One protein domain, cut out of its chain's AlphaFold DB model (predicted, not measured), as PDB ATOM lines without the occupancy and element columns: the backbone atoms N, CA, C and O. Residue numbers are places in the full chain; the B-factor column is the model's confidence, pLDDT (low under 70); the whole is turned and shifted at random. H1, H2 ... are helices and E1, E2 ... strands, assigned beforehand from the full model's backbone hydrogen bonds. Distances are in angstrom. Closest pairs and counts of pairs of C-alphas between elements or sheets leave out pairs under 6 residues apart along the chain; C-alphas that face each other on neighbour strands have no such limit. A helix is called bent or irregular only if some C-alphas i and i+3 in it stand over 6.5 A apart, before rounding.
ATOM      1  N   ALA A  84       6.622  43.428  21.702       94.00
ATOM      2  CA  ALA A  84       6.075  43.753  23.019       94.00
ATOM      3  C   ALA A  84       6.223  45.242  23.392       94.00
ATOM      4  O   ALA A  84       5.224  45.840  23.783       94.00
ATOM      5  N   PRO A  85       7.371  45.913  23.153       94.19
ATOM      6  CA  PRO A  85       7.507  47.331  23.487       94.19
ATOM      7  C   PRO A  85       6.515  48.239  22.749       94.19
ATOM      8  O   PRO A  85       5.982  49.188  23.325       94.19
ATOM      9  N   LEU A  86       6.246  47.958  21.469       94.62
ATOM     10  CA  LEU A  86       5.280  48.728  20.686       94.62
ATOM     11  C   LEU A  86       3.839  48.359  21.058       94.62
ATOM     12  O   LEU A  86       2.984  49.241  21.125       94.62
ATOM     13  N   LEU A  87       3.574  47.077  21.317       94.94
ATOM     14  CA  LEU A  87       2.276  46.597  21.792       94.94
ATOM     15  C   LEU A  87       1.885  47.281  23.110       94.94
ATOM     16  O   LEU A  87       0.805  47.867  23.199       94.94
ATOM     17  N   ASP A  88       2.788  47.274  24.088       94.75
ATOM     18  CA  ASP A  88       2.584  47.884  25.400       94.75
ATOM     19  C   ASP A  88       2.378  49.394  25.282       94.75
ATOM     20  O   ASP A  88       1.443  49.944  25.870       94.75
ATOM     21  N   ALA A  89       3.184  50.071  24.456       94.56
ATOM     22  CA  ALA A  89       3.031  51.500  24.206       94.56
ATOM     23  C   ALA A  89       1.647  51.842  23.631       94.56
ATOM     24  O   ALA A  89       1.035  52.831  24.039       94.56
ATOM     25  N   VAL A  90       1.125  51.030  22.711       93.19
ATOM     26  CA  VAL A  90      -0.201  51.233  22.105       93.19
ATOM     27  C   VAL A  90      -1.321  50.971  23.107       93.19
ATOM     28  O   VAL A  90      -2.258  51.769  23.196       93.19
ATOM     29  N   LEU A  91      -1.231  49.883  23.877       92.88
ATOM     30  CA  LEU A  91      -2.246  49.516  24.864       92.88
ATOM     31  C   LEU A  91      -2.306  50.517  26.027       92.88
ATOM     32  O   LEU A  91      -3.405  50.866  26.459       92.88
ATOM     33  N   ALA A  92      -1.158  51.028  26.477       94.31
ATOM     34  CA  ALA A  92      -1.070  52.010  27.558       94.31
ATOM     35  C   ALA A  92      -1.443  53.440  27.125       94.31
ATOM     36  O   ALA A  92      -1.882  54.244  27.947       94.31
ATOM     37  N   SER A  93      -1.275  53.779  25.845       94.25
ATOM     38  CA  SER A  93      -1.543  55.132  25.347       94.25
ATOM     39  C   SER A  93      -3.045  55.415  25.262       94.25
ATOM     40  O   SER A  93      -3.754  54.630  24.630       94.25
ATOM     41  N   PRO A  94      -3.566  56.531  25.800       93.38
ATOM     42  CA  PRO A  94      -4.938  56.952  25.532       93.38
ATOM     43  C   PRO A  94      -5.094  57.455  24.082       93.38
ATOM     44  O   PRO A  94      -4.099  57.803  23.439       93.38
ATOM     45  N   PRO A  95      -6.322  57.520  23.535       91.12
ATOM     46  CA  PRO A  95      -6.559  58.109  22.220       91.12
ATOM     47  C   PRO A  95      -6.003  59.536  22.113       91.12
ATOM     48  O   PRO A  95      -6.147  60.340  23.030       91.12
ATOM     49  N   GLY A  96      -5.355  59.848  20.992       91.75
ATOM     50  CA  GLY A  96      -4.695  61.131  20.746       91.75
ATOM     51  C   GLY A  96      -3.289  61.262  21.344       91.75
ATOM     52  O   GLY A  96      -2.597  62.228  21.027       91.75
ATOM     53  N   ALA A  97      -2.830  60.310  22.164       95.00
ATOM     54  CA  ALA A  97      -1.479  60.350  22.713       95.00
ATOM     55  C   ALA A  97      -0.415  60.093  21.640       95.00
ATOM     56  O   ALA A  97      -0.578  59.245  20.758       95.00
ATOM     57  N   ALA A  98       0.701  60.813  21.750       95.62
ATOM     58  CA  ALA A  98       1.872  60.577  20.921       95.62
ATOM     59  C   ALA A  98       2.626  59.339  21.422       95.62
ATOM     60  O   ALA A  98       3.020  59.269  22.585       95.62
ATOM     61  N   ILE A  99       2.876  58.404  20.515       95.50
ATOM     62  CA  ILE A  99       3.724  57.238  20.727       95.50
ATOM     63  C   ILE A  99       5.088  57.543  20.118       95.50
ATOM     64  O   ILE A  99       5.191  57.945  18.957       95.50
ATOM     65  N   ARG A 100       6.138  57.355  20.918       94.19
ATOM     66  CA  ARG A 100       7.536  57.442  20.493       94.19
ATOM     67  C   ARG A 100       8.283  56.231  21.020       94.19
ATOM     68  O   ARG A 100       8.295  56.015  22.228       94.19
ATOM     69  N   LEU A 101       8.902  55.474  20.123       93.25
ATOM     70  CA  LEU A 101       9.693  54.301  20.468       93.25
ATOM     71  C   LEU A 101      11.070  54.407  19.808       93.25
ATOM     72  O   LEU A 101      11.172  54.493  18.585       93.25
ATOM     73  N   ASP A 102      12.113  54.442  20.635       92.06
ATOM     74  CA  ASP A 102      13.508  54.422  20.194       92.06
ATOM     75  C   ASP A 102      13.912  52.975  19.890       92.06
ATOM     76  O   ASP A 102      13.890  52.116  20.772       92.06
ATOM     77  N   LEU A 103      14.254  52.701  18.629       89.44
ATOM     78  CA  LEU A 103      14.662  51.376  18.171       89.44
ATOM     79  C   LEU A 103      16.186  51.204  18.142       89.44
ATOM     80  O   LEU A 103      16.673  50.156  17.727       89.44
ATOM     81  N   GLY A 104      16.961  52.198  18.579       85.94
ATOM     82  CA  GLY A 104      18.422  52.191  18.521       85.94
ATOM     83  C   GLY A 104      19.085  51.109  19.377       85.94
ATOM     84  O   GLY A 104      20.226  50.742  19.108       85.94
ATOM     85  N   GLN A 105      18.372  50.577  20.375       85.94
ATOM     86  CA  GLN A 105      18.830  49.461  21.214       85.94
ATOM     87  C   GLN A 105      18.344  48.089  20.720       85.94
ATOM     88  O   GLN A 105      18.715  47.065  21.290       85.94
ATOM     89  N   HIS A 106      17.515  48.049  19.672       87.81
ATOM     90  CA  HIS A 106      16.953  46.807  19.155       87.81
ATOM     91  C   HIS A 106      17.873  46.150  18.113       87.81
ATOM     92  O   HIS A 106      18.492  46.840  17.296       87.81
ATOM     93  N   PRO A 107      17.939  44.807  18.073       89.38
ATOM     94  CA  PRO A 107      18.572  44.077  16.981       89.38
ATOM     95  C   PRO A 107      17.982  44.460  15.620       89.38
ATOM     96  O   PRO A 107      16.776  44.646  15.479       89.38
ATOM     97  N   ALA A 108      18.813  44.494  14.574       86.12
ATOM     98  CA  ALA A 108      18.365  44.862  13.226       86.12
ATOM     99  C   ALA A 108      17.213  43.982  12.694       86.12
ATOM    100  O   ALA A 108      16.360  44.475  11.956       86.12
ATOM    101  N   ALA A 109      17.174  42.702  13.085       87.50
ATOM    102  CA  ALA A 109      16.080  41.788  12.756       87.50
ATOM    103  C   ALA A 109      14.744  42.241  13.380       87.50
ATOM    104  O   ALA A 109      13.720  42.263  12.698       87.50
ATOM    105  N   ASP A 110      14.779  42.694  14.633       91.06
ATOM    106  CA  ASP A 110      13.599  43.130  15.384       91.06
ATOM    107  C   ASP A 110      13.087  44.484  14.897       91.06
ATOM    108  O   ASP A 110      11.881  44.702  14.841       91.06
ATOM    109  N   ILE A 111      13.983  45.375  14.456       90.56
ATOM    110  CA  ILE A 111      13.603  46.669  13.868       90.56
ATOM    111  C   ILE A 111      12.705  46.463  12.644       90.56
ATOM    112  O   ILE A 111      11.710  47.171  12.484       90.56
ATOM    113  N   GLY A 112      13.026  45.490  11.785       90.56
ATOM    114  CA  GLY A 112      12.199  45.161  10.622       90.56
ATOM    115  C   GLY A 112      10.799  44.695  11.025       90.56
ATOM    116  O   GLY A 112       9.802  45.187  10.494       90.56
ATOM    117  N   ILE A 113      10.730  43.807  12.019       93.06
ATOM    118  CA  ILE A 113       9.480  43.269  12.564       93.06
ATOM    119  C   ILE A 113       8.638  44.382  13.202       93.06
ATOM    120  O   ILE A 113       7.452  44.506  12.898       93.06
ATOM    121  N   LEU A 114       9.246  45.226  14.039       93.44
ATOM    122  CA  LEU A 114       8.597  46.368  14.688       93.44
ATOM    123  C   LEU A 114       8.051  47.363  13.664       93.44
ATOM    124  O   LEU A 114       6.920  47.829  13.802       93.44
ATOM    125  N   CYS A 115       8.810  47.636  12.599       92.81
ATOM    126  CA  CYS A 115       8.349  48.499  11.518       92.81
ATOM    127  C   CYS A 115       7.128  47.913  10.800       92.81
ATOM    128  O   CYS A 115       6.141  48.612  10.557       92.81
ATOM    129  N   GLN A 116       7.180  46.624  10.459       92.81
ATOM    130  CA  GLN A 116       6.066  45.929   9.818       92.81
ATOM    131  C   GLN A 116       4.831  45.895  10.728       92.81
ATOM    132  O   GLN A 116       3.703  46.076  10.261       92.81
ATOM    133  N   PHE A 117       5.032  45.699  12.031       94.81
ATOM    134  CA  PHE A 117       3.953  45.695  13.007       94.81
ATOM    135  C   PHE A 117       3.319  47.083  13.115       94.81
ATOM    136  O   PHE A 117       2.108  47.206  12.969       94.81
ATOM    137  N   GLY A 118       4.120  48.146  13.235       93.06
ATOM    138  CA  GLY A 118       3.628  49.525  13.263       93.06
ATOM    139  C   GLY A 118       2.811  49.909  12.023       93.06
ATOM    140  O   GLY A 118       1.722  50.465  12.156       93.06
ATOM    141  N   GLN A 119       3.255  49.518  10.824       92.56
ATOM    142  CA  GLN A 119       2.469  49.699   9.594       92.56
ATOM    143  C   GLN A 119       1.145  48.925   9.628       92.56
ATOM    144  O   GLN A 119       0.122  49.400   9.137       92.56
ATOM    145  N   THR A 120       1.155  47.723  10.201       90.44
ATOM    146  CA  THR A 120      -0.045  46.894  10.353       90.44
ATOM    147  C   THR A 120      -1.044  47.551  11.304       90.44
ATOM    148  O   THR A 120      -2.235  47.602  10.999       90.44
ATOM    149  N   LEU A 121      -0.567  48.136  12.405       90.50
ATOM    150  CA  LEU A 121      -1.398  48.885  13.348       90.50
ATOM    151  C   LEU A 121      -1.975  50.171  12.735       90.50
ATOM    152  O   LEU A 121      -3.124  50.510  13.014       90.50
ATOM    153  N   ASP A 122      -1.223  50.864  11.878       90.19
ATOM    154  CA  ASP A 122      -1.727  52.019  11.119       90.19
ATOM    155  C   ASP A 122      -2.852  51.600  10.155       90.19
ATOM    156  O   ASP A 122      -3.926  52.202  10.152       90.19
ATOM    157  N   ARG A 123      -2.686  50.477   9.439       87.31
ATOM    158  CA  ARG A 123      -3.738  49.904   8.572       87.31
ATOM    159  C   ARG A 123      -4.974  49.432   9.338       87.31
ATOM    160  O   ARG A 123      -6.077  49.511   8.808       87.31
ATOM    161  N   LEU A 124      -4.800  48.943  10.566       83.81
ATOM    162  CA  LEU A 124      -5.903  48.596  11.467       83.81
ATOM    163  C   LEU A 124      -6.591  49.829  12.069       83.81
ATOM    164  O   LEU A 124      -7.588  49.685  12.771       83.81
ATOM    165  N   GLY A 125      -6.070  51.033  11.823       86.44
ATOM    166  CA  GLY A 125      -6.607  52.265  12.388       86.44
ATOM    167  C   GLY A 125      -6.338  52.417  13.885       86.44
ATOM    168  O   GLY A 125      -7.028  53.194  14.537       86.44
ATOM    169  N   LEU A 126      -5.352  51.701  14.435       88.81
ATOM    170  CA  LEU A 126      -4.887  51.847  15.821       88.81
ATOM    171  C   LEU A 126      -3.851  52.963  15.968       88.81
ATOM    172  O   LEU A 126      -3.749  53.582  17.029       88.81
ATOM    173  N   LEU A 127      -3.116  53.238  14.894       92.56
ATOM    174  CA  LEU A 127      -2.169  54.338  14.794       92.56
ATOM    175  C   LEU A 127      -2.626  55.353  13.739       92.56
ATOM    176  O   LEU A 127      -3.435  55.060  12.860       92.56
ATOM    177  N   ALA A 128      -2.137  56.580  13.868       91.56
ATOM    178  CA  ALA A 128      -2.230  57.621  12.860       91.56
ATOM    179  C   ALA A 128      -0.848  58.224  12.631       91.56
ATOM    180  O   ALA A 128      -0.133  58.495  13.598       91.56
ATOM    181  N   GLY A 129      -0.516  58.505  11.371       90.00
ATOM    182  CA  GLY A 129       0.731  59.193  11.040       90.00
ATOM    183  C   GLY A 129       1.956  58.381  11.449       90.00
ATOM    184  O   GLY A 129       2.935  58.958  11.914       90.00
ATOM    185  N   TYR A 130       1.868  57.052  11.329       92.75
ATOM    186  CA  TYR A 130       2.999  56.168  11.560       92.75
ATOM    187  C   TYR A 130       4.185  56.588  10.680       92.75
ATOM    188  O   TYR A 130       4.093  56.618   9.453       92.75
ATOM    189  N   GLU A 131       5.311  56.886  11.318       93.38
ATOM    190  CA  GLU A 131       6.561  57.238  10.662       93.38
ATOM    191  C   GLU A 131       7.720  56.532  11.369       93.38
ATOM    192  O   GLU A 131       7.813  56.524  12.597       93.38
ATOM    193  N   TYR A 132       8.629  55.961  10.582       92.50
ATOM    194  CA  TYR A 132       9.897  55.440  11.072       92.50
ATOM    195  C   TYR A 132      11.049  56.239  10.463       92.50
ATOM    196  O   TYR A 132      11.170  56.351   9.241       92.50
ATOM    197  N   ARG A 133      11.919  56.769  11.322       89.94
ATOM    198  CA  ARG A 133      13.107  57.535  10.943       89.94
ATOM    199  C   ARG A 133      14.364  56.809  11.373       89.94
ATOM    200  O   ARG A 133      14.683  56.741  12.554       89.94
ATOM    201  N   ARG A 134      15.144  56.351  10.397       84.88
ATOM    202  CA  ARG A 134      16.425  55.675  10.649       84.88
ATOM    203  C   ARG A 134      17.466  56.586  11.318       84.88
ATOM    204  O   ARG A 134      18.244  56.116  12.136       84.88
ATOM    205  N   ALA A 135      17.474  57.878  10.998       76.00
ATOM    206  CA  ALA A 135      18.386  58.863  11.576       76.00
ATOM    207  C   ALA A 135      17.590  60.011  12.220       76.00
ATOM    208  O   ALA A 135      16.553  60.395  11.671       76.00
ATOM    209  N   PRO A 136      18.045  60.592  13.347       67.88
ATOM    210  CA  PRO A 136      19.301  60.317  14.062       67.88
ATOM    211  C   PRO A 136      19.264  59.150  15.072       67.88
ATOM    212  O   PRO A 136      20.328  58.730  15.514       67.88
ATOM    213  N   HIS A 137      18.092  58.601  15.419       78.62
ATOM    214  CA  HIS A 137      17.955  57.645  16.538       78.62
ATOM    215  C   HIS A 137      17.036  56.446  16.259       78.62
ATOM    216  O   HIS A 137      16.420  55.950  17.188       78.62
ATOM    217  N   TYR A 138      16.891  55.986  15.006       87.12
ATOM    218  CA  TYR A 138      16.028  54.828  14.702       87.12
ATOM    219  C   TYR A 138      14.640  54.942  15.369       87.12
ATOM    220  O   TYR A 138      14.195  54.062  16.096       87.12
ATOM    221  N   LEU A 139      13.975  56.079  15.179       91.75
ATOM    222  CA  LEU A 139      12.797  56.464  15.947       91.75
ATOM    223  C   LEU A 139      11.513  56.082  15.214       91.75
ATOM    224  O   LEU A 139      11.321  56.459  14.057       91.75
ATOM    225  N   LEU A 140      10.610  55.403  15.912       93.50
ATOM    226  CA  LEU A 140       9.229  55.196  15.494       93.50
ATOM    227  C   LEU A 140       8.340  56.232  16.180       93.50
ATOM    228  O   LEU A 140       8.383  56.391  17.403       93.50
ATOM    229  N   THR A 141       7.519  56.927  15.397       95.25
ATOM    230  CA  THR A 141       6.540  57.893  15.899       95.25
ATOM    231  C   THR A 141       5.160  57.635  15.319       95.25
ATOM    232  O   THR A 141       5.035  57.339  14.136       95.25
ATOM    233  N   ALA A 142       4.126  57.779  16.140       96.31
ATOM    234  CA  ALA A 142       2.733  57.713  15.711       96.31
ATOM    235  C   ALA A 142       1.824  58.419  16.727       96.31
ATOM    236  O   ALA A 142       2.258  58.763  17.827       96.31
ATOM    237  N   THR A 143       0.548  58.577  16.391       95.88
ATOM    238  CA  THR A 143      -0.497  58.990  17.335       95.88
ATOM    239  C   THR A 143      -1.467  57.837  17.556       95.88
ATOM    240  O   THR A 143      -1.952  57.243  16.594       95.88
ATOM    241  N   ALA A 144      -1.775  57.522  18.812       93.25
ATOM    242  CA  ALA A 144      -2.763  56.507  19.155       93.25
ATOM    243  C   ALA A 144      -4.162  56.941  18.693       93.25
ATOM    244  O   ALA A 144      -4.598  58.059  18.974       93.25
ATOM    245  N   ARG A 145      -4.896  56.058  18.015       87.81
ATOM    246  CA  ARG A 145      -6.297  56.294  17.642       87.81
ATOM    247  C   ARG A 145      -7.262  55.672  18.645       87.81
ATOM    248  O   ARG A 145      -6.918  54.748  19.393       87.81
ATOM    249  N   ASP A 146      -8.489  56.186  18.633       85.62
ATOM    250  CA  ASP A 146      -9.611  55.542  19.302       85.62
ATOM    251  C   ASP A 146     -10.129  54.393  18.427       85.62
ATOM    252  O   ASP A 146     -10.822  54.600  17.433       85.62
ATOM    253  N   CYS A 147      -9.711  53.174  18.762       84.69
ATOM    254  CA  CYS A 147     -10.159  51.951  18.105       84.69
ATOM    255  C   CYS A 147     -10.352  50.859  19.172       84.69
ATOM    256  O   CYS A 147      -9.445  50.055  19.419       84.69
ATOM    257  N   PRO A 148     -11.513  50.835  19.855       79.25
ATOM    258  CA  PRO A 148     -11.769  49.893  20.945       79.25
ATOM    259  C   PRO A 148     -11.692  48.429  20.499       79.25
ATOM    260  O   PRO A 148     -11.180  47.580  21.225       79.25
ATOM    261  N   GLU A 149     -12.162  48.131  19.287       79.69
ATOM    262  CA  GLU A 149     -12.154  46.787  18.702       79.69
ATOM    263  C   GLU A 149     -10.729  46.297  18.430       79.69
ATOM    264  O   GLU A 149     -10.365  45.197  18.843       79.69
ATOM    265  N   GLY A 150      -9.891  47.140  17.819       81.31
ATOM    266  CA  GLY A 150      -8.482  46.832  17.586       81.31
ATOM    267  C   GLY A 150      -7.709  46.636  18.892       81.31
ATOM    268  O   GLY A 150      -6.901  45.718  18.997       81.31
ATOM    269  N   ARG A 151      -8.000  47.434  19.929       84.00
ATOM    270  CA  ARG A 151      -7.377  47.282  21.256       84.00
ATOM    271  C   ARG A 151      -7.776  45.980  21.941       84.00
ATOM    272  O   ARG A 151      -6.913  45.297  22.481       84.00
ATOM    273  N   ARG A 152      -9.057  45.602  21.880       83.19
ATOM    274  CA  ARG A 152      -9.532  44.298  22.380       83.19
ATOM    275  C   ARG A 152      -8.872  43.141  21.633       83.19
ATOM    276  O   ARG A 152      -8.462  42.162  22.252       83.19
ATOM    277  N   PHE A 153      -8.719  43.268  20.316       87.00
ATOM    278  CA  PHE A 153      -7.994  42.283  19.521       87.00
ATOM    279  C   PHE A 153      -6.533  42.134  19.978       87.00
ATOM    280  O   PHE A 153      -6.083  41.013  20.202       87.00
ATOM    281  N   LEU A 154      -5.815  43.246  20.163       87.62
ATOM    282  CA  LEU A 154      -4.425  43.239  20.631       87.62
ATOM    283  C   LEU A 154      -4.263  42.668  22.045       87.62
ATOM    284  O   LEU A 154      -3.286  41.972  22.300       87.62
ATOM    285  N   ALA A 155      -5.203  42.944  22.949       85.81
ATOM    286  CA  ALA A 155      -5.134  42.462  24.325       85.81
ATOM    287  C   ALA A 155      -5.435  40.957  24.433       85.81
ATOM    288  O   ALA A 155      -4.740  40.234  25.142       85.81
ATOM    289  N   GLU A 156      -6.471  40.480  23.737       84.00
ATOM    290  CA  GLU A 156      -7.057  39.158  24.017       84.00
ATOM    291  C   GLU A 156      -7.459  38.380  22.753       84.00
ATOM    292  O   GLU A 156      -7.482  37.149  22.747       84.00
ATOM    293  N   GLY A 157      -7.770  39.074  21.656       81.62
ATOM    294  CA  GLY A 157      -8.352  38.463  20.456       81.62
ATOM    295  C   GLY A 157      -7.357  37.834  19.478       81.62
ATOM    296  O   GLY A 157      -7.777  37.150  18.549       81.62
ATOM    297  N   TRP A 158      -6.052  38.042  19.642       85.69
ATOM    298  CA  TRP A 158      -5.054  37.643  18.644       85.69
ATOM    299  C   TRP A 158      -4.699  36.148  18.664       85.69
ATOM    300  O   TRP A 158      -4.367  35.575  17.622       85.69
ATOM    301  N   PHE A 159      -4.790  35.488  19.821       86.38
ATOM    302  CA  PHE A 159      -4.332  34.105  19.993       86.38
ATOM    303  C   PHE A 159      -5.089  33.081  19.118       86.38
ATOM    304  O   PHE A 159      -4.437  32.250  18.479       86.38
ATOM    305  N   PRO A 160      -6.431  33.146  18.975       82.00
ATOM    306  CA  PRO A 160      -7.155  32.287  18.034       82.00
ATOM    307  C   PRO A 160      -6.694  32.454  16.578       82.00
ATOM    308  O   PRO A 160      -6.646  31.483  15.820       82.00
ATOM    309  N   HIS A 161      -6.311  33.672  16.188       79.75
ATOM    310  CA  HIS A 161      -5.813  33.958  14.843       79.75
ATOM    311  C   HIS A 161      -4.421  33.360  14.625       79.75
ATOM    312  O   HIS A 161      -4.187  32.739  13.584       79.75
ATOM    313  N   TYR A 162      -3.536  33.469  15.621       82.25
ATOM    314  CA  TYR A 162      -2.245  32.784  15.611       82.25
ATOM    315  C   TYR A 162      -2.414  31.267  15.473       82.25
ATOM    316  O   TYR A 162      -1.884  30.665  14.537       82.25
ATOM    317  N   GLY A 163      -3.217  30.658  16.354       77.25
ATOM    318  CA  GLY A 163      -3.448  29.214  16.371       77.25
ATOM    319  C   GLY A 163      -3.986  28.694  15.037       77.25
ATOM    320  O   GLY A 163      -3.486  27.697  14.515       77.25
ATOM    321  N   ARG A 164      -4.938  29.411  14.427       77.19
ATOM    322  CA  ARG A 164      -5.468  29.071  13.101       77.19
ATOM    323  C   ARG A 164      -4.371  29.042  12.034       77.19
ATOM    324  O   ARG A 164      -4.274  28.067  11.291       77.19
ATOM    325  N   VAL A 165      -3.550  30.089  11.942       74.88
ATOM    326  CA  VAL A 165      -2.480  30.167  10.930       74.88
ATOM    327  C   VAL A 165      -1.408  29.104  11.179       74.88
ATOM    328  O   VAL A 165      -0.982  28.438  10.235       74.88
ATOM    329  N   ALA A 166      -1.008  28.899  12.435       74.94
ATOM    330  CA  ALA A 166      -0.012  27.901  12.816       74.94
ATOM    331  C   ALA A 166      -0.455  26.475  12.444       74.94
ATOM    332  O   ALA A 166       0.331  25.706  11.884       74.94
ATOM    333  N   VAL A 167      -1.726  26.136  12.687       74.12
ATOM    334  CA  VAL A 167      -2.309  24.847  12.292       74.12
ATOM    335  C   VAL A 167      -2.313  24.695  10.772       74.12
ATOM    336  O   VAL A 167      -1.822  23.691  10.264       74.12
ATOM    337  N   LEU A 168      -2.790  25.696  10.026       71.75
ATOM    338  CA  LEU A 168      -2.836  25.628   8.560       71.75
ATOM    339  C   LEU A 168      -1.446  25.443   7.931       71.75
ATOM    340  O   LEU A 168      -1.301  24.637   7.011       71.75
ATOM    341  N   ARG A 169      -0.418  26.125   8.458       72.19
ATOM    342  CA  ARG A 169       0.974  25.954   8.009       72.19
ATOM    343  C   ARG A 169       1.495  24.542   8.253       72.19
ATOM    344  O   ARG A 169       2.118  23.965   7.367       72.19
ATOM    345  N   ARG A 170       1.216  23.961   9.425       73.38
ATOM    346  CA  ARG A 170       1.616  22.578   9.743       73.38
ATOM    347  C   ARG A 170       0.934  21.539   8.855       73.38
ATOM    348  O   ARG A 170       1.512  20.488   8.610       73.38
ATOM    349  N   LEU A 171      -0.261  21.836   8.351       72.62
ATOM    350  CA  LEU A 171      -1.009  20.956   7.449       72.62
ATOM    351  C   LEU A 171      -0.599  21.102   5.974       72.62
ATOM    352  O   LEU A 171      -1.234  20.501   5.109       72.62
ATOM    353  N   GLY A 172       0.435  21.896   5.668       62.03
ATOM    354  CA  GLY A 172       0.938  22.078   4.304       62.03
ATOM    355  C   GLY A 172       0.005  22.876   3.390       62.03
ATOM    356  O   GLY A 172       0.182  22.860   2.174       62.03
TER     357      GLY A 172
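This is residues 84 to 172 of the 179 residues of an uncharacterized protein of Methylomagnum ishizawai (UniProt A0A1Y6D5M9). A small antiparallel sheet of three strands, E1, E3 and E2, is covered on one face by two helices lying side by side, H1 and H2, and its other face is bare. The bent helix H3 turns away from this body, its first arm packing on H1, and its far residues 162 to 170 stick out with residues 171 and 172 as a free arm. The printed part has 89 residues, with three named helices and three named strands in the order H1, E1, H2, E2, E3, H3, and its class is mixed, helices and strands. It is only just compact, close to loose, with a radius of gyration of the C-alphas of 14.2 A, and spans 45 by 31 by 18 A.

The inner strand E3, residues 139 to 144, has as antiparallel neighbours the edge strands E1, residues 98 to 102, and E2, residues 127 to 133. Between E1 and E3, N 99 and O 142 are within hydrogen-bond range at 2.8 A. E2 and E3 are a hairpin, with N 131 and O 141 at 2.9 A. H1, residues 84 to 92, is on the sheet over E1 and E3, at a height over the sheet of 9.6 A. H2, residues 108 to 123, is on the same face over E3 and E2, also at 9.6 A; its C-alpha closest to E2 is that of Leu 121, 5.7 A from that of Leu 127. On the local plane H1 stands at 22 degrees to E3, along the strands, and H2 at 22 degrees to E2, also along them. H1 and H2 are close but not clearly touching, their closest C-alphas, of Leu 86 and Leu 114, being 7.2 A apart; they run the same way at a shallow tilt of 31 degrees. E1, H2 and E2 form a split strand-helix-strand unit, two strands running the same way with E3 between them, and its crossover is right-handed. H1 and H2 on one face of the sheet make two layers. H3, residues 148 to 170, was assigned as one helix by its hydrogen bonds but is bent, C-alphas 155 and 158 being 7.5 A apart; its arms H3a, residues 148 to 155, and H3b, residues 158 to 170, stand at a steep tilt of 59 degrees. H3a touches H1, with the closest C-alphas, of Leu 91 and Arg 151, 6.7 A apart; they run opposite ways at a tilt of 37 degrees, only just steep. H3b is apart from H1 and H2. In H1, H2, H3a and H3b every O i to N i+4 pair is within hydrogen-bond range.

From first to last C-alpha, E2 measures 16.1 A, E3 15.9 A, E1 13.2 A, H2 23.1 A, H1 11.8 A, H3a 10.5 A and H3b 18.7 A. C-alpha 84, where H1 begins, is at (6.075, 43.753, 23.019), and C-alpha 170, where H3b ends, is at (1.616, 22.578, 9.743).

The two C-alphas farthest apart, of Pro 136 and Leu 171, are 44.8 A apart. The printed part has no cut, and its five links are tight. Mean pLDDT of the printed part is 87.4, with residues 136 and 172 under 70.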